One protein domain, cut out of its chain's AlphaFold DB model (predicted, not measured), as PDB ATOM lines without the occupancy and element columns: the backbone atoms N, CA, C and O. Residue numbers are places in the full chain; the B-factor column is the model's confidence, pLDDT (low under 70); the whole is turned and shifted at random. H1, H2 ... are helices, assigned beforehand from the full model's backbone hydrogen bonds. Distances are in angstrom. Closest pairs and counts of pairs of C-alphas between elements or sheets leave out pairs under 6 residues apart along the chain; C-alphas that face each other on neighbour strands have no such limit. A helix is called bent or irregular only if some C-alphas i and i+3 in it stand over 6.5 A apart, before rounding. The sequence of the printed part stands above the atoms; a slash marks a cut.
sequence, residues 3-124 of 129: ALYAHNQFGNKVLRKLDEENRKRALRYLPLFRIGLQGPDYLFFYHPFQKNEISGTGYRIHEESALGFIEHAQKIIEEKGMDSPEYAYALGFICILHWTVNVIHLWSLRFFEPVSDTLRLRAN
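Overview. This is residues 3 to 124 of the 129 residues of an uncharacterized protein of Coprococcus sp. AF21-14LB (UniProt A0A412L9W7). One long helix, H7, runs through the middle, with H2 and H3 packed on one side of it at steep angles, H1 also on that side, and H6 folded back on the other side as a hairpin that opens away from its link. The hairpin H4-H5 reaches out from this body as an arm, and residues 102 to 110 and 113 to 124 stick out as a loose tail with the short H8. The printed part has 122 residues with eight named helices, H1 to H8 in order, and no named strand: the class is all helix. It is compact, with a radius of gyration of the C-alphas of 15.6 A, and spans 52 by 35 by 28 A.

Arrangement. H1, residues 3 to 17, and H2, residues 20 to 28, form a hairpin and only just touch, with 3 pairs of C-alphas within 8 A; the closest are Leu 15 and Arg 23, 5.9 A apart. H7, residues 85 to 104, is the hub, touching four helices. H1 only just touches it, about perpendicular at 73 degrees, the closest C-alphas being those of Val 14 and Cys 95, 7.5 A apart. H2 touches H7 at Ala 26 and Ala 88, their closest C-alphas, 5.1 A apart. H3, residues 30 to 36, touches H7 at a steep tilt of 49 degrees, the same way; the closest C-alphas, of Gly 36 and Phe 93, are 4.3 A apart. H4, residues 39 to 45, is irregular: C-alphas 39 and 42 are 7.4 A apart. It forms a hairpin with H5, residues 53 to 63; the closest C-alphas, of Phe 44 and Ser 55, are 4.5 A apart. H5 is apart from H7. H6, residues 67 to 80, forms a hairpin with H7 at a shallow tilt of 26 degrees, and touches it with residues 86 to 90 of H7 alone; the closest C-alphas, of Ile 77 and Tyr 87, are 5.9 A apart. H8, residues 117 to 121, touches no helix. Every O i to N i+4 pair is within hydrogen-bond range in H2, H3, H5, H6, H7 and H8, against 10 of 11 in H1 and 0 of 3 in H4, where 3 of 4 O i to N i+3 pairs are.

Along the chain. H1 begins at C-alpha 3 (63.938, 115.494, -29.070) and is 21.1 A long. H6 is 19.8 A long. H7 runs 28.7 A from C-alpha 85 (56.327, 112.082, -6.725) to C-alpha 104 (77.432, 110.255, -26.020). H8 ends at C-alpha 121 (81.304, 99.263, -0.282).

Size, cuts and confidence. The two C-alphas farthest apart, of Phe 49 and Asn 124, are 53.7 A apart. The printed part has no cut. The link from H7 to H8, 12 residues, is long. The mean pLDDT of the printed part is 79.8, and residues 100 to 124 are under 70.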
ATOM      1  N   ALA A   3      63.376 115.860 -30.379       75.94
ATOM      2  CA  ALA A   3      63.938 115.494 -29.070       75.94
ATOM      3  C   ALA A   3      62.866 115.107 -28.031       75.94
ATOM      4  O   ALA A   3      62.942 114.033 -27.443       75.94
ATOM      5  N   LEU A   4      61.792 115.899 -27.899       81.44
ATOM      6  CA  LEU A   4      60.661 115.572 -27.014       81.44
ATOM      7  C   LEU A   4      60.037 114.214 -27.366       81.44
ATOM      8  O   LEU A   4      59.653 113.445 -26.481       81.44
ATOM      9  N   TYR A   5      59.923 113.913 -28.661       85.62
ATOM     10  CA  TYR A   5      59.435 112.617 -29.124       85.62
ATOM     11  C   TYR A   5      60.425 111.496 -28.778       85.62
ATOM     12  O   TYR A   5      60.010 110.464 -28.251       85.62
ATOM     13  N   ALA A   6      61.724 111.708 -28.999       87.31
ATOM     14  CA  ALA A   6      62.766 110.743 -28.660       87.31
ATOM     15  C   ALA A   6      62.784 110.410 -27.158       87.31
ATOM     16  O   ALA A   6      62.771 109.229 -26.810       87.31
ATOM     17  N   HIS A   7      62.715 111.413 -26.279       88.31
ATOM     18  CA  HIS A   7      62.673 111.223 -24.824       88.31
ATOM     19  C   HIS A   7      61.422 110.460 -24.382       88.31
ATOM     20  O   HIS A   7      61.507 109.530 -23.581       88.31
ATOM     21  N   ASN A   8      60.260 110.769 -24.967       89.31
ATOM     22  CA  ASN A   8      59.032 110.020 -24.691       89.31
ATOM     23  C   ASN A   8      59.130 108.557 -25.156       89.31
ATOM     24  O   ASN A   8      58.760 107.640 -24.418       89.31
ATOM     25  N   GLN A   9      59.661 108.310 -26.355       91.50
ATOM     26  CA  GLN A   9      59.833 106.951 -26.874       91.50
ATOM     27  C   GLN A   9      60.870 106.153 -26.082       91.50
ATOM     28  O   GLN A   9      60.679 104.955 -25.847       91.50
ATOM     29  N   PHE A  10      61.943 106.805 -25.641       90.19
ATOM     30  CA  PHE A  10      62.907 106.232 -24.713       90.19
ATOM     31  C   PHE A  10      62.238 105.885 -23.377       90.19
ATOM     32  O   PHE A  10      62.321 104.736 -22.946       90.19
ATOM     33  N   GLY A  11      61.468 106.803 -22.793       91.75
ATOM     34  CA  GLY A  11      60.694 106.561 -21.575       91.75
ATOM     35  C   GLY A  11      59.763 105.356 -21.676       91.75
ATOM     36  O   GLY A  11      59.732 104.510 -20.784       91.75
ATOM     37  N   ASN A  12      59.077 105.202 -22.810       93.62
ATOM     38  CA  ASN A  12      58.241 104.031 -23.075       93.62
ATOM     39  C   ASN A  12      59.054 102.722 -23.089       93.62
ATOM     40  O   ASN A  12      58.562 101.687 -22.641       93.62
ATOM     41  N   LYS A  13      60.294 102.741 -23.601       93.19
ATOM     42  CA  LYS A  13      61.203 101.582 -23.554       93.19
ATOM     43  C   LYS A  13      61.684 101.303 -22.128       93.19
ATOM     44  O   LYS A  13      61.726 100.137 -21.748       93.19
ATOM     45  N   VAL A  14      62.006 102.343 -21.356       91.75
ATOM     46  CA  VAL A  14      62.423 102.230 -19.948       91.75
ATOM     47  C   VAL A  14      61.317 101.600 -19.109       91.75
ATOM     48  O   VAL A  14      61.565 100.594 -18.453       91.75
ATOM     49  N   LEU A  15      60.079 102.090 -19.211       93.12
ATOM     50  CA  LEU A  15      58.936 101.554 -18.459       93.12
ATOM     51  C   LEU A  15      58.703 100.053 -18.691       93.12
ATOM     52  O   LEU A  15      58.221  99.366 -17.797       93.12
ATOM     53  N   ARG A  16      59.047  99.526 -19.873       92.81
ATOM     54  CA  ARG A  16      58.949  98.084 -20.165       92.81
ATOM     55  C   ARG A  16      60.077  97.253 -19.555       92.81
ATOM     56  O   ARG A  16      59.905  96.047 -19.424       92.81
ATOM     57  N   LYS A  17      61.218  97.872 -19.246       91.19
ATOM     58  CA  LYS A  17      62.421  97.213 -18.717       91.19
ATOM     59  C   LYS A  17      62.602  97.382 -17.209       91.19
ATOM     60  O   LYS A  17      63.386  96.636 -16.635       91.19
ATOM     61  N   LEU A  18      61.927  98.353 -16.592       91.38
ATOM     62  CA  LEU A  18      61.924  98.513 -15.140       91.38
ATOM     63  C   LEU A  18      61.321  97.273 -14.471       91.38
ATOM     64  O   LEU A  18      60.382  96.666 -14.998       91.38
ATOM     65  N   ASP A  19      61.848  96.941 -13.297       93.62
ATOM     66  CA  ASP A  19      61.227  95.977 -12.398       93.62
ATOM     67  C   ASP A  19      59.814  96.430 -12.003       93.62
ATOM     68  O   ASP A  19      59.414  97.584 -12.187       93.62
ATOM     69  N   GLU A  20      59.032  95.490 -11.482       95.00
ATOM     70  CA  GLU A  20      57.615  95.711 -11.232       95.00
ATOM     71  C   GLU A  20      57.352  96.880 -10.270       95.00
ATOM     72  O   GLU A  20      56.459  97.690 -10.532       95.00
ATOM     73  N   GLU A  21      58.146  97.010  -9.208       94.00
ATOM     74  CA  GLU A  21      57.957  98.033  -8.180       94.00
ATOM     75  C   GLU A  21      58.313  99.426  -8.698       94.00
ATOM     76  O   GLU A  21      57.504 100.357  -8.610       94.00
ATOM     77  N   ASN A  22      59.466  99.577  -9.351       92.25
ATOM     78  CA  ASN A  22      59.839 100.863  -9.943       92.25
ATOM     79  C   ASN A  22      58.921 101.252 -11.104       92.25
ATOM     80  O   ASN A  22      58.591 102.429 -11.264       92.25
ATOM     81  N   ARG A  23      58.426 100.277 -11.876       95.38
ATOM     82  CA  ARG A  23      57.409 100.527 -12.902       95.38
ATOM     83  C   ARG A  23      56.101 101.020 -12.285       95.38
ATOM     84  O   ARG A  23      55.536 101.985 -12.793       95.38
ATOM     85  N   LYS A  24      55.621 100.411 -11.193       96.50
ATOM     86  CA  LYS A  24      54.419 100.877 -10.472       96.50
ATOM     87  C   LYS A  24      54.591 102.310  -9.972       96.50
ATOM     88  O   LYS A  24      53.695 103.128 -10.177       96.50
ATOM     89  N   ARG A  25      55.740 102.636  -9.372       94.56
ATOM     90  CA  ARG A  25      56.067 103.992  -8.891       94.56
ATOM     91  C   ARG A  25      56.107 105.013 -10.026       94.56
ATOM     92  O   ARG A  25      55.470 106.060  -9.931       94.56
ATOM     93  N   ALA A  26      56.776 104.676 -11.129       94.81
ATOM     94  CA  ALA A  26      56.843 105.528 -12.312       94.81
ATOM     95  C   ALA A  26      55.457 105.761 -12.932       94.81
ATOM     96  O   ALA A  26      55.134 106.885 -13.300       94.81
ATOM     97  N   LEU A  27      54.620 104.721 -13.028       96.62
ATOM     98  CA  LEU A  27      53.264 104.838 -13.571       96.62
ATOM     99  C   LEU A  27      52.329 105.632 -12.649       96.62
ATOM    100  O   LEU A  27      51.508 106.399 -13.150       96.62
ATOM    101  N   ARG A  28      52.475 105.496 -11.324       97.31
ATOM    102  CA  ARG A  28      51.699 106.256 -10.331       97.31
ATOM    103  C   ARG A  28      51.871 107.766 -10.509       97.31
ATOM    104  O   ARG A  28      50.892 108.499 -10.422       97.31
ATOM    105  N   TYR A  29      53.089 108.214 -10.807       97.25
ATOM    106  CA  TYR A  29      53.415 109.623 -11.041       97.25
ATOM    107  C   TYR A  29      53.975 109.844 -12.454       97.25
ATOM    108  O   TYR A  29      54.976 110.535 -12.654       97.25
ATOM    109  N   LEU A  30      53.306 109.259 -13.456       96.25
ATOM    110  CA  LEU A  30      53.767 109.253 -14.849       96.25
ATOM    111  C   LEU A  30      54.112 110.642 -15.417       96.25
ATOM    112  O   LEU A  30      55.119 110.736 -16.124       96.25
ATOM    113  N   PRO A  31      53.355 111.724 -15.138       95.88
ATOM    114  CA  PRO A  31      53.730 113.055 -15.605       95.88
ATOM    115  C   PRO A  31      55.101 113.498 -15.086       95.88
ATOM    116  O   PRO A  31      55.913 113.980 -15.867       95.88
ATOM    117  N   LEU A  32      55.398 113.269 -13.805       96.12
ATOM    118  CA  LEU A  32      56.675 113.660 -13.203       96.12
ATOM    119  C   LEU A  32      57.829 112.808 -13.709       96.12
ATOM    120  O   LEU A  32      58.878 113.352 -14.043       96.12
ATOM    121  N   PHE A  33      57.614 111.502 -13.868       95.94
ATOM    122  CA  PHE A  33      58.584 110.633 -14.530       95.94
ATOM    123  C   PHE A  33      58.903 111.120 -15.952       95.94
ATOM    124  O   PHE A  33      60.068 111.196 -16.341       95.94
ATOM    125  N   ARG A  34      57.883 111.516 -16.724       94.75
ATOM    126  CA  ARG A  34      58.067 112.058 -18.079       94.75
ATOM    127  C   ARG A  34      58.772 113.407 -18.097       94.75
ATOM    128  O   ARG A  34      59.560 113.620 -19.009       94.75
ATOM    129  N   ILE A  35      58.515 114.290 -17.134       93.31
ATOM    130  CA  ILE A  35      59.249 115.560 -17.013       93.31
ATOM    131  C   ILE A  35      60.708 115.277 -16.636       93.31
ATOM    132  O   ILE A  35      61.604 115.824 -17.267       93.31
ATOM    133  N   GLY A  36      60.958 114.360 -15.696       93.62
ATOM    134  CA  GLY A  36      62.309 113.925 -15.336       93.62
ATOM    135  C   GLY A  36      63.088 113.391 -16.538       93.62
ATOM    136  O   GLY A  36      64.237 113.765 -16.735       93.62
ATOM    137  N   LEU A  37      62.438 112.609 -17.408       92.88
ATOM    138  CA  LEU A  37      63.023 112.131 -18.668       92.88
ATOM    139  C   LEU A  37      63.382 113.242 -19.662       92.88
ATOM    140  O   LEU A  37      64.156 112.982 -20.576       92.88
ATOM    141  N   GLN A  38      62.805 114.439 -19.540       90.31
ATOM    142  CA  GLN A  38      63.226 115.577 -20.358       90.31
ATOM    143  C   GLN A  38      64.482 116.250 -19.803       90.31
ATOM    144  O   GLN A  38      65.150 116.960 -20.545       90.31
ATOM    145  N   GLY A  39      64.806 116.061 -18.520       87.06
ATOM    146  CA  GLY A  39      65.862 116.827 -17.864       87.06
ATOM    147  C   GLY A  39      65.589 118.338 -17.935       87.06
ATOM    148  O   GLY A  39      64.427 118.739 -17.958       87.06
ATOM    149  N   PRO A  40      66.623 119.196 -17.983       86.06
ATOM    150  CA  PRO A  40      66.445 120.643 -18.111       86.06
ATOM    151  C   PRO A  40      66.011 121.083 -19.521       86.06
ATOM    152  O   PRO A  40      65.788 122.273 -19.736       86.06
ATOM    153  N   ASP A  41      65.867 120.165 -20.483       85.25
ATOM    154  CA  ASP A  41      65.747 120.513 -21.905       85.25
ATOM    155  C   ASP A  41      64.503 121.335 -22.239       85.25
ATOM    156  O   ASP A  41      64.497 122.107 -23.197       85.25
ATOM    157  N   TYR A  42      63.438 121.220 -21.445       84.25
ATOM    158  CA  TYR A  42      62.247 122.043 -21.640       84.25
ATOM    159  C   TYR A  42      62.528 123.546 -21.450       84.25
ATOM    160  O   TYR A  42      61.816 124.365 -22.034       84.25
ATOM    161  N   LEU A  43      63.575 123.921 -20.702       86.56
ATOM    162  CA  LEU A  43      63.979 125.315 -20.494       86.56
ATOM    163  C   LEU A  43      64.521 125.960 -21.775       86.56
ATOM    164  O   LEU A  43      64.301 127.151 -21.993       86.56
ATOM    165  N   PHE A  44      65.152 125.187 -22.665       83.69
ATOM    166  CA  PHE A  44      65.643 125.688 -23.957       83.69
ATOM    167  C   PHE A  44      64.528 126.236 -24.846       83.69
ATOM    168  O   PHE A  44      64.765 127.088 -25.701       83.69
ATOM    169  N   PHE A  45      63.310 125.736 -24.650       82.94
ATOM    170  CA  PHE A  45      62.157 126.049 -25.489       82.94
ATOM    171  C   PHE A  45      61.238 127.093 -24.872       82.94
ATOM    172  O   PHE A  45      60.164 127.363 -25.413       82.94
ATOM    173  N   TYR A  46      61.655 127.713 -23.769       84.75
ATOM    174  CA  TYR A  46      60.983 128.893 -23.262       84.75
ATOM    175  C   TYR A  46      61.295 130.080 -24.182       84.75
ATOM    176  O   TYR A  46      62.450 130.474 -24.304       84.75
ATOM    177  N   HIS A  47      60.277 130.609 -24.873       86.19
ATOM    178  CA  HIS A  47      60.390 131.674 -25.886       86.19
ATOM    179  C   HIS A  47      61.597 131.512 -26.837       86.19
ATOM    180  O   HIS A  47      62.470 132.375 -26.878       86.19
ATOM    181  N   PRO A  48      61.645 130.444 -27.656       79.06
ATOM    182  CA  PRO A  48      62.859 130.021 -28.368       79.06
ATOM    183  C   PRO A  48      63.335 131.013 -29.439       79.06
ATOM    184  O   PRO A  48      64.481 130.964 -29.871       79.06
ATOM    185  N   PHE A  49      62.461 131.921 -29.876       84.00
ATOM    186  CA  PHE A  49      62.783 132.962 -30.854       84.00
ATOM    187  C   PHE A  49      63.351 134.237 -30.216       84.00
ATOM    188  O   PHE A  49      63.635 135.200 -30.924       84.00
ATOM    189  N   GLN A  50      63.492 134.275 -28.889       84.69
ATOM    190  CA  GLN A  50      63.982 135.429 -28.143       84.69
ATOM    191  C   GLN A  50      65.029 134.986 -27.124       84.69
ATOM    192  O   GLN A  50      64.835 134.016 -26.393       84.69
ATOM    193  N   LYS A  51      66.129 135.735 -27.016       79.31
ATOM    194  CA  LYS A  51      67.077 135.523 -25.920       79.31
ATOM    195  C   LYS A  51      66.384 135.861 -24.604       79.31
ATOM    196  O   LYS A  51      65.879 136.970 -24.444       79.31
ATOM    197  N   ASN A  52      66.384 134.922 -23.669       89.69
ATOM    198  CA  ASN A  52      65.788 135.115 -22.358       89.69
ATOM    199  C   ASN A  52      66.600 134.396 -21.271       89.69
ATOM    200  O   ASN A  52      67.418 133.516 -21.548       89.69
ATOM    201  N   GLU A  53      66.403 134.809 -20.022       88.75
ATOM    202  CA  GLU A  53      67.160 134.293 -18.875       88.75
ATOM    203  C   GLU A  53      66.867 132.815 -18.586       88.75
ATOM    204  O   GLU A  53      67.731 132.095 -18.083       88.75
ATOM    205  N   ILE A  54      65.671 132.343 -18.940       86.00
ATOM    206  CA  ILE A  54      65.221 130.972 -18.681       86.00
ATOM    207  C   ILE A  54      65.906 129.998 -19.640       86.00
ATOM    208  O   ILE A  54      66.493 129.014 -19.191       86.00
ATOM    209  N   SER A  55      65.935 130.305 -20.939       85.56
ATOM    210  CA  SER A  55      66.686 129.517 -21.916       85.56
ATOM    211  C   SER A  55      68.185 129.551 -21.611       85.56
ATOM    212  O   SER A  55      68.841 128.514 -21.662       85.56
ATOM    213  N   GLY A  56      68.720 130.712 -21.202       85.12
ATOM    214  CA  GLY A  56      70.106 130.846 -20.738       85.12
ATOM    215  C   GLY A  56      70.421 129.991 -19.505       85.12
ATOM    216  O   GLY A  56      71.485 129.381 -19.429       85.12
ATOM    217  N   THR A  57      69.477 129.887 -18.569       87.12
ATOM    218  CA  THR A  57      69.586 128.992 -17.409       87.12
ATOM    219  C   THR A  57      69.582 127.527 -17.832       87.12
ATOM    220  O   THR A  57      70.394 126.762 -17.319       87.12
ATOM    221  N   GLY A  58      68.744 127.150 -18.802       84.69
ATOM    222  CA  GLY A  58      68.771 125.815 -19.401       84.69
ATOM    223  C   GLY A  58      70.154 125.451 -19.944       84.69
ATOM    224  O   GLY A  58      70.662 124.379 -19.628       84.69
ATOM    225  N   TYR A  59      70.794 126.361 -20.693       83.31
ATOM    226  CA  TYR A  59      72.141 126.135 -21.247       83.31
ATOM    227  C   TYR A  59      73.191 125.972 -20.159       83.31
ATOM    228  O   TYR A  59      73.945 125.006 -20.189       83.31
ATOM    229  N   ARG A  60      73.180 126.851 -19.155       85.56
ATOM    230  CA  ARG A  60      74.112 126.758 -18.028       85.56
ATOM    231  C   ARG A  60      73.962 125.435 -17.267       85.56
ATOM    232  O   ARG A  60      74.951 124.752 -17.054       85.56
ATOM    233  N   ILE A  61      72.734 125.045 -16.914       84.56
ATOM    234  CA  ILE A  61      72.477 123.793 -16.177       84.56
ATOM    235  C   ILE A  61      72.891 122.566 -17.000       84.56
ATOM    236  O   ILE A  61      73.351 121.580 -16.436       84.56
ATOM    237  N   HIS A  62      72.737 122.609 -18.325       82.19
ATOM    238  CA  HIS A  62      73.124 121.499 -19.198       82.19
ATOM    239  C   HIS A  62      74.649 121.322 -19.316       82.19
ATOM    240  O   HIS A  62      75.112 120.219 -19.594       82.19
ATOM    241  N   GLU A  63      75.426 122.385 -19.095       80.88
ATOM    242  CA  GLU A  63      76.894 122.333 -19.041       80.88
ATOM    243  C   GLU A  63      77.431 121.956 -17.647       80.88
ATOM    244  O   GLU A  63      78.578 121.527 -17.511       80.88
ATOM    245  N   GLU A  64      76.612 122.104 -16.605       83.06
ATOM    246  CA  GLU A  64      76.969 121.758 -15.232       83.06
ATOM    247  C   GLU A  64      76.937 120.240 -14.982       83.06
ATOM    248  O   GLU A  64      76.210 119.465 -15.605       83.06
ATOM    249  N   SER A  65      77.731 119.793 -14.006       83.31
ATOM    250  CA  SER A  65      77.713 118.394 -13.579       83.31
ATOM    251  C   SER A  65      76.374 118.036 -12.933       83.31
ATOM    252  O   SER A  65      75.957 118.652 -11.951       83.31
ATOM    253  N   ALA A  66      75.761 116.945 -13.394       86.31
ATOM    254  CA  ALA A  66      74.551 116.391 -12.790       86.31
ATOM    255  C   ALA A  66      74.756 115.877 -11.346       86.31
ATOM    256  O   ALA A  66      73.777 115.561 -10.671       86.31
ATOM    257  N   LEU A  67      76.001 115.792 -10.851       84.75
ATOM    258  CA  LEU A  67      76.311 115.273  -9.515       84.75
ATOM    259  C   LEU A  67      75.586 116.047  -8.408       84.75
ATOM    260  O   LEU A  67      74.952 115.426  -7.561       84.75
ATOM    261  N   GLY A  68      75.610 117.384  -8.449       87.12
ATOM    262  CA  GLY A  68      74.946 118.205  -7.430       87.12
ATOM    263  C   GLY A  68      73.432 117.977  -7.392       87.12
ATOM    264  O   GLY A  68      72.829 117.925  -6.321       87.12
ATOM    265  N   PHE A  69      72.820 117.752  -8.560       88.94
ATOM    266  CA  PHE A  69      71.414 117.371  -8.649       88.94
ATOM    267  C   PHE A  69      71.164 115.983  -8.042       88.94
ATOM    268  O   PHE A  69      70.224 115.828  -7.267       88.94
ATOM    269  N   ILE A  70      71.998 114.985  -8.357       88.44
ATOM    270  CA  ILE A  70      71.847 113.613  -7.841       88.44
ATOM    271  C   ILE A  70      71.991 113.583  -6.316       88.44
ATOM    272  O   ILE A  70      71.163 112.974  -5.642       88.44
ATOM    273  N   GLU A  71      72.997 114.264  -5.767       90.69
ATOM    274  CA  GLU A  71      73.214 114.351  -4.318       90.69
ATOM    275  C   GLU A  71      72.023 114.992  -3.601       90.69
ATOM    276  O   GLU A  71      71.605 114.532  -2.536       90.69
ATOM    277  N   HIS A  72      71.448 116.045  -4.186       92.31
ATOM    278  CA  HIS A  72      70.253 116.675  -3.640       92.31
ATOM    279  C   HIS A  72      69.024 115.763  -3.756       92.31
ATOM    280  O   HIS A  72      68.306 115.573  -2.775       92.31
ATOM    281  N   ALA A  73      68.809 115.148  -4.922       91.06
ATOM    282  CA  ALA A  73      67.699 114.230  -5.152       91.06
ATOM    283  C   ALA A  73      67.743 113.036  -4.191       91.06
ATOM    284  O   ALA A  73      66.705 112.645  -3.665       91.06
ATOM    285  N   GLN A  74      68.934 112.500  -3.902       92.25
ATOM    286  CA  GLN A  74      69.104 111.427  -2.926       92.25
ATOM    287  C   GLN A  74      68.601 111.842  -1.537       92.25
ATOM    288  O   GLN A  74      67.810 111.109  -0.953       92.25
ATOM    289  N   LYS A  75      68.988 113.026  -1.041       95.50
ATOM    290  CA  LYS A  75      68.520 113.534   0.263       95.50
ATOM    291  C   LYS A  75      66.997 113.659   0.310       95.50
ATOM    292  O   LYS A  75      66.366 113.199   1.253       95.50
ATOM    293  N   ILE A  76      66.397 114.211  -0.744       94.81
ATOM    294  CA  ILE A  76      64.937 114.345  -0.837       94.81
ATOM    295  C   ILE A  76      64.251 112.973  -0.849       94.81
ATOM    296  O   ILE A  76      63.231 112.792  -0.191       94.81
ATOM    297  N   ILE A  77      64.802 111.989  -1.561       94.62
ATOM    298  CA  ILE A  77      64.251 110.627  -1.597       94.62
ATOM    299  C   ILE A  77      64.405 109.931  -0.240       94.62
ATOM    300  O   ILE A  77      63.499 109.206   0.165       94.62
ATOM    301  N   GLU A  78      65.513 110.147   0.471       94.25
ATOM    302  CA  GLU A  78      65.715 109.632   1.831       94.25
ATOM    303  C   GLU A  78      64.666 110.195   2.805       94.25
ATOM    304  O   GLU A  78      64.150 109.458   3.642       94.25
ATOM    305  N   GLU A  79      64.288 111.467   2.654       96.06
ATOM    306  CA  GLU A  79      63.263 112.122   3.477       96.06
ATOM    307  C   GLU A  79      61.823 111.745   3.087       96.06
ATOM    308  O   GLU A  79      60.969 111.541   3.953       96.06
ATOM    309  N   LYS A  80      61.520 111.691   1.785       94.56
ATOM    310  CA  LYS A  80      60.155 111.508   1.252       94.56
ATOM    311  C   LYS A  80      59.796 110.049   0.979       94.56
ATOM    312  O   LYS A  80      58.619 109.723   0.827       94.56
ATOM    313  N   GLY A  81      60.794 109.176   0.899       94.19
ATOM    314  CA  GLY A  81      60.646 107.779   0.516       94.19
ATOM    315  C   GLY A  81      60.506 107.566  -0.994       94.19
ATOM    316  O   GLY A  81      60.386 108.497  -1.793       94.19
ATOM    317  N   MET A  82      60.511 106.293  -1.395       91.00
ATOM    318  CA  MET A  82      60.482 105.881  -2.806       91.00
ATOM    319  C   MET A  82      59.074 105.882  -3.426       91.00
ATOM    320  O   MET A  82      58.940 105.886  -4.645       91.00
ATOM    321  N   ASP A  83      58.012 105.908  -2.618       93.25
ATOM    322  CA  ASP A  83      56.621 105.968  -3.101       93.25
ATOM    323  C   ASP A  83      56.123 107.416  -3.277       93.25
ATOM    324  O   ASP A  83      54.935 107.726  -3.132       93.25
ATOM    325  N   SER A  84      57.050 108.314  -3.612       95.44
ATOM    326  CA  SER A  84      56.848 109.756  -3.697       95.44
ATOM    327  C   SER A  84      56.884 110.274  -5.147       95.44
ATOM    328  O   SER A  84      57.498 109.654  -6.027       95.44
ATOM    329  N   PRO A  85      56.223 111.412  -5.431       96.50
ATOM    330  CA  PRO A  85      56.327 112.082  -6.725       96.50
ATOM    331  C   PRO A  85      57.769 112.490  -7.073       96.50
ATOM    332  O   PRO A  85      58.176 112.400  -8.236       96.50
ATOM    333  N   GLU A  86      58.555 112.886  -6.074       96.31
ATOM    334  CA  GLU A  86      59.961 113.270  -6.209       96.31
ATOM    335  C   GLU A  86      60.820 112.089  -6.670       96.31
ATOM    336  O   GLU A  86      61.646 112.242  -7.574       96.31
ATOM    337  N   TYR A  87      60.571 110.892  -6.127       96.31
ATOM    338  CA  TYR A  87      61.243 109.677  -6.581       96.31
ATOM    339  C   TYR A  87      60.957 109.388  -8.057       96.31
ATOM    340  O   TYR A  87      61.875 109.074  -8.812       96.31
ATOM    341  N   ALA A  88      59.707 109.529  -8.508       96.56
ATOM    342  CA  ALA A  88      59.363 109.294  -9.909       96.56
ATOM    343  C   ALA A  88      60.050 110.290 -10.858       96.56
ATOM    344  O   ALA A  88      60.524 109.890 -11.925       96.56
ATOM    345  N   TYR A  89      60.147 111.563 -10.462       96.44
ATOM    346  CA  TYR A  89      60.911 112.572 -11.199       96.44
ATOM    347  C   TYR A  89      62.399 112.200 -11.284       96.44
ATOM    348  O   TYR A  89      62.960 112.141 -12.381       96.44
ATOM    349  N   ALA A  90      63.019 111.876 -10.148       94.62
ATOM    350  CA  ALA A  90      64.424 111.486 -10.087       94.62
ATOM    351  C   ALA A  90      64.710 110.207 -10.891       94.62
ATOM    352  O   ALA A  90      65.709 110.137 -11.605       94.62
ATOM    353  N   LEU A  91      63.807 109.223 -10.848       94.06
ATOM    354  CA  LEU A  91      63.902 107.994 -11.633       94.06
ATOM    355  C   LEU A  91      63.901 108.295 -13.139       94.06
ATOM    356  O   LEU A  91      64.718 107.738 -13.875       94.06
ATOM    357  N   GLY A  92      63.030 109.199 -13.597       94.00
ATOM    358  CA  GLY A  92      63.025 109.668 -14.985       94.00
ATOM    359  C   GLY A  92      64.335 110.360 -15.367       94.00
ATOM    360  O   GLY A  92      64.924 110.033 -16.398       94.00
ATOM    361  N   PHE A  93      64.825 111.250 -14.499       92.69
ATOM    362  CA  PHE A  93      66.063 112.003 -14.709       92.69
ATOM    363  C   PHE A  93      67.303 111.103 -14.800       92.69
ATOM    364  O   PHE A  93      68.106 111.229 -15.722       92.69
ATOM    365  N   ILE A  94      67.447 110.133 -13.894       89.81
ATOM    366  CA  ILE A  94      68.572 109.186 -13.911       89.81
ATOM    367  C   ILE A  94      68.523 108.317 -15.172       89.81
ATOM    368  O   ILE A  94      69.559 108.039 -15.778       89.81
ATOM    369  N   CYS A  95      67.327 107.906 -15.602       89.81
ATOM    370  CA  CYS A  95      67.172 107.093 -16.805       89.81
ATOM    371  C   CYS A  95      67.618 107.839 -18.067       89.81
ATOM    372  O   CYS A  95      68.308 107.244 -18.902       89.81
ATOM    373  N   ILE A  96      67.240 109.115 -18.220       85.75
ATOM    374  CA  ILE A  96      67.691 109.908 -19.369       85.75
ATOM    375  C   ILE A  96      69.185 110.222 -19.277       85.75
ATOM    376  O   ILE A  96      69.866 110.081 -20.286       85.75
ATOM    377  N   LEU A  97      69.714 110.522 -18.085       82.69
ATOM    378  CA  LEU A  97      71.146 110.756 -17.875       82.69
ATOM    379  C   LEU A  97      71.986 109.526 -18.249       82.69
ATOM    380  O   LEU A  97      73.001 109.629 -18.929       82.69
ATOM    381  N   HIS A  98      71.542 108.334 -17.852       76.19
ATOM    382  CA  HIS A  98      72.203 107.095 -18.244       76.19
ATOM    383  C   HIS A  98      72.166 106.901 -19.768       76.19
ATOM    384  O   HIS A  98      73.149 106.467 -20.364       76.19
ATOM    385  N   TRP A  99      71.054 107.232 -20.429       74.69
ATOM    386  CA  TRP A  99      70.965 107.148 -21.887       74.69
ATOM    387  C   TRP A  99      71.849 108.172 -22.596       74.69
ATOM    388  O   TRP A  99      72.562 107.784 -23.518       74.69
ATOM    389  N   THR A 100      71.858 109.434 -22.159       67.12
ATOM    390  CA  THR A 100      72.720 110.468 -22.742       67.12
ATOM    391  C   THR A 100      74.181 110.098 -22.578       67.12
ATOM    392  O   THR A 100      74.897 110.118 -23.570       67.12
ATOM    393  N   VAL A 101      74.619 109.636 -21.403       63.88
ATOM    394  CA  VAL A 101      76.002 109.174 -21.215       63.88
ATOM    395  C   VAL A 101      76.329 107.999 -22.139       63.88
ATOM    396  O   VAL A 101      77.334 108.066 -22.832       63.88
ATOM    397  N   ASN A 102      75.484 106.966 -22.245       59.47
ATOM    398  CA  ASN A 102      75.768 105.807 -23.111       59.47
ATOM    399  C   ASN A 102      75.718 106.123 -24.618       59.47
ATOM    400  O   ASN A 102      76.446 105.512 -25.399       59.47
ATOM    401  N   VAL A 103      74.864 107.056 -25.048       56.19
ATOM    402  CA  VAL A 103      74.779 107.485 -26.454       56.19
ATOM    403  C   VAL A 103      75.898 108.468 -26.800       56.19
ATOM    404  O   VAL A 103      76.433 108.410 -27.904       56.19
ATOM    405  N   ILE A 104      76.307 109.322 -25.858       52.59
ATOM    406  CA  ILE A 104      77.432 110.255 -26.020       52.59
ATOM    407  C   ILE A 104      78.780 109.525 -25.870       52.59
ATOM    408  O   ILE A 104      79.757 109.927 -26.500       52.59
ATOM    409  N   HIS A 105      78.846 108.388 -25.162       41.38
ATOM    410  CA  HIS A 105      80.044 107.530 -25.124       41.38
ATOM    411  C   HIS A 105      80.394 106.902 -26.482       41.38
ATOM    412  O   HIS A 105      81.537 106.503 -26.686       41.38
ATOM    413  N   LEU A 106      79.466 106.882 -27.448       33.91
ATOM    414  CA  LEU A 106      79.785 106.558 -28.846       33.91
ATOM    415  C   LEU A 106      80.531 107.697 -29.578       33.91
ATOM    416  O   LEU A 106      80.916 107.508 -30.729       33.91
ATOM    417  N   TRP A 107      80.757 108.852 -28.935       28.69
ATOM    418  CA  TRP A 107      81.439 110.017 -29.519       28.69
ATOM    419  C   TRP A 107      82.539 110.667 -28.658       28.69
ATOM    420  O   TRP A 107      83.262 111.520 -29.165       28.69
ATOM    421  N   SER A 108      82.738 110.281 -27.394       27.27
ATOM    422  CA  SER A 108      83.859 110.795 -26.590       27.27
ATOM    423  C   SER A 108      84.195 109.870 -25.416       27.27
ATOM    424  O   SER A 108      83.427 109.732 -24.464       27.27
ATOM    425  N   LEU A 109      85.372 109.244 -25.481       36.69
ATOM    426  CA  LEU A 109      85.995 108.503 -24.384       36.69
ATOM    427  C   LEU A 109      86.540 109.474 -23.326       36.69
ATOM    428  O   LEU A 109      87.707 109.868 -23.366       36.69
ATOM    429  N   ARG A 110      85.703 109.845 -22.359       37.97
ATOM    430  CA  ARG A 110      86.083 110.217 -20.983       37.97
ATOM    431  C   ARG A 110      84.800 110.390 -20.177       37.97
ATOM    432  O   ARG A 110      83.773 110.688 -20.761       37.97
ATOM    433  N   PHE A 111      84.864 110.221 -18.860       38.41
ATOM    434  CA  PHE A 111      83.729 110.298 -17.921       38.41
ATOM    435  C   PHE A 111      82.868 109.028 -17.838       38.41
ATOM    436  O   PHE A 111      81.712 109.042 -18.230       38.41
ATOM    437  N   PHE A 112      83.420 107.927 -17.316       41.53
ATOM    438  CA  PHE A 112      83.077 107.413 -15.976       41.53
ATOM    439  C   PHE A 112      83.714 106.032 -15.733       41.53
ATOM    440  O   PHE A 112      83.429 105.071 -16.442       41.53
ATOM    441  N   GLU A 113      84.539 105.940 -14.689       34.75
ATOM    442  CA  GLU A 113      84.733 104.711 -13.909       34.75
ATOM    443  C   GLU A 113      83.433 104.430 -13.120       34.75
ATOM    444  O   GLU A 113      82.717 105.374 -12.764       34.75
ATOM    445  N   PRO A 114      83.065 103.165 -12.868       40.34
ATOM    446  CA  PRO A 114      81.694 102.792 -12.542       40.34
ATOM    447  C   PRO A 114      81.283 103.171 -11.108       40.34
ATOM    448  O   PRO A 114      81.780 102.635 -10.120       40.34
ATOM    449  N   VAL A 115      80.241 104.004 -10.983       43.56
ATOM    450  CA  VAL A 115      79.450 104.206  -9.745       43.56
ATOM    451  C   VAL A 115      78.522 103.002  -9.491       43.56
ATOM    452  O   VAL A 115      77.339 103.127  -9.197       43.56
ATOM    453  N   SER A 116      79.053 101.787  -9.626       39.06
ATOM    454  CA  SER A 116      78.431 100.561  -9.107       39.06
ATOM    455  C   SER A 116      79.035 100.142  -7.768       39.06
ATOM    456  O   SER A 116      78.369  99.478  -6.971       39.06
ATOM    457  N   ASP A 117      80.267 100.564  -7.482       33.56
ATOM    458  CA  ASP A 117      81.052  99.980  -6.391       33.56
ATOM    459  C   ASP A 117      80.957 100.785  -5.088       33.56
ATOM    460  O   ASP A 117      81.028 100.224  -3.993       33.56
ATOM    461  N   THR A 118      80.659 102.083  -5.164       37.00
ATOM    462  CA  THR A 118      80.489 102.949  -3.984       37.00
ATOM    463  C   THR A 118      79.212 102.661  -3.193       37.00
ATOM    464  O   THR A 118      79.212 102.807  -1.969       37.00
ATOM    465  N   LEU A 119      78.149 102.166  -3.839       35.22
ATOM    466  CA  LEU A 119      76.931 101.720  -3.145       35.22
ATOM    467  C   LEU A 119      77.089 100.332  -2.499       35.22
ATOM    468  O   LEU A 119      76.448 100.058  -1.485       35.22
ATOM    469  N   ARG A 120      77.983  99.472  -3.012       32.16
ATOM    470  CA  ARG A 120      78.280  98.158  -2.407       32.16
ATOM    471  C   ARG A 120      79.305  98.226  -1.271       32.16
ATOM    472  O   ARG A 120      79.183  97.466  -0.313       32.16
ATOM    473  N   LEU A 121      80.262  99.153  -1.315       33.44
ATOM    474  CA  LEU A 121      81.304  99.263  -0.282       33.44
ATOM    475  C   LEU A 121      80.804  99.835   1.057       33.44
ATOM    476  O   LEU A 121      81.359  99.498   2.100       33.44
ATOM    477  N   ARG A 122      79.719 100.622   1.081       34.91
ATOM    478  CA  ARG A 122      79.130 101.102   2.351       34.91
ATOM    479  C   ARG A 122      78.178 100.113   3.027       34.91
ATOM    480  O   ARG A 122      77.940 100.250   4.223       34.91
ATOM    481  N   ALA A 123      77.681  99.104   2.313       38.16
ATOM    482  CA  ALA A 123      76.822  98.074   2.900       38.16
ATOM    483  C   ALA A 123      77.608  96.999   3.681       38.16
ATOM    484  O   ALA A 123      77.040  96.358   4.558       38.16
ATOM    485  N   ASN A 124      78.914  96.837   3.422       35.47
ATOM    486  CA  ASN A 124      79.739  95.782   4.032       35.47
ATOM    487  C   ASN A 124      80.684  96.239   5.158       35.47
ATOM    488  O   ASN A 124      81.311  95.397   5.792       35.47
TER     489      ASN A 124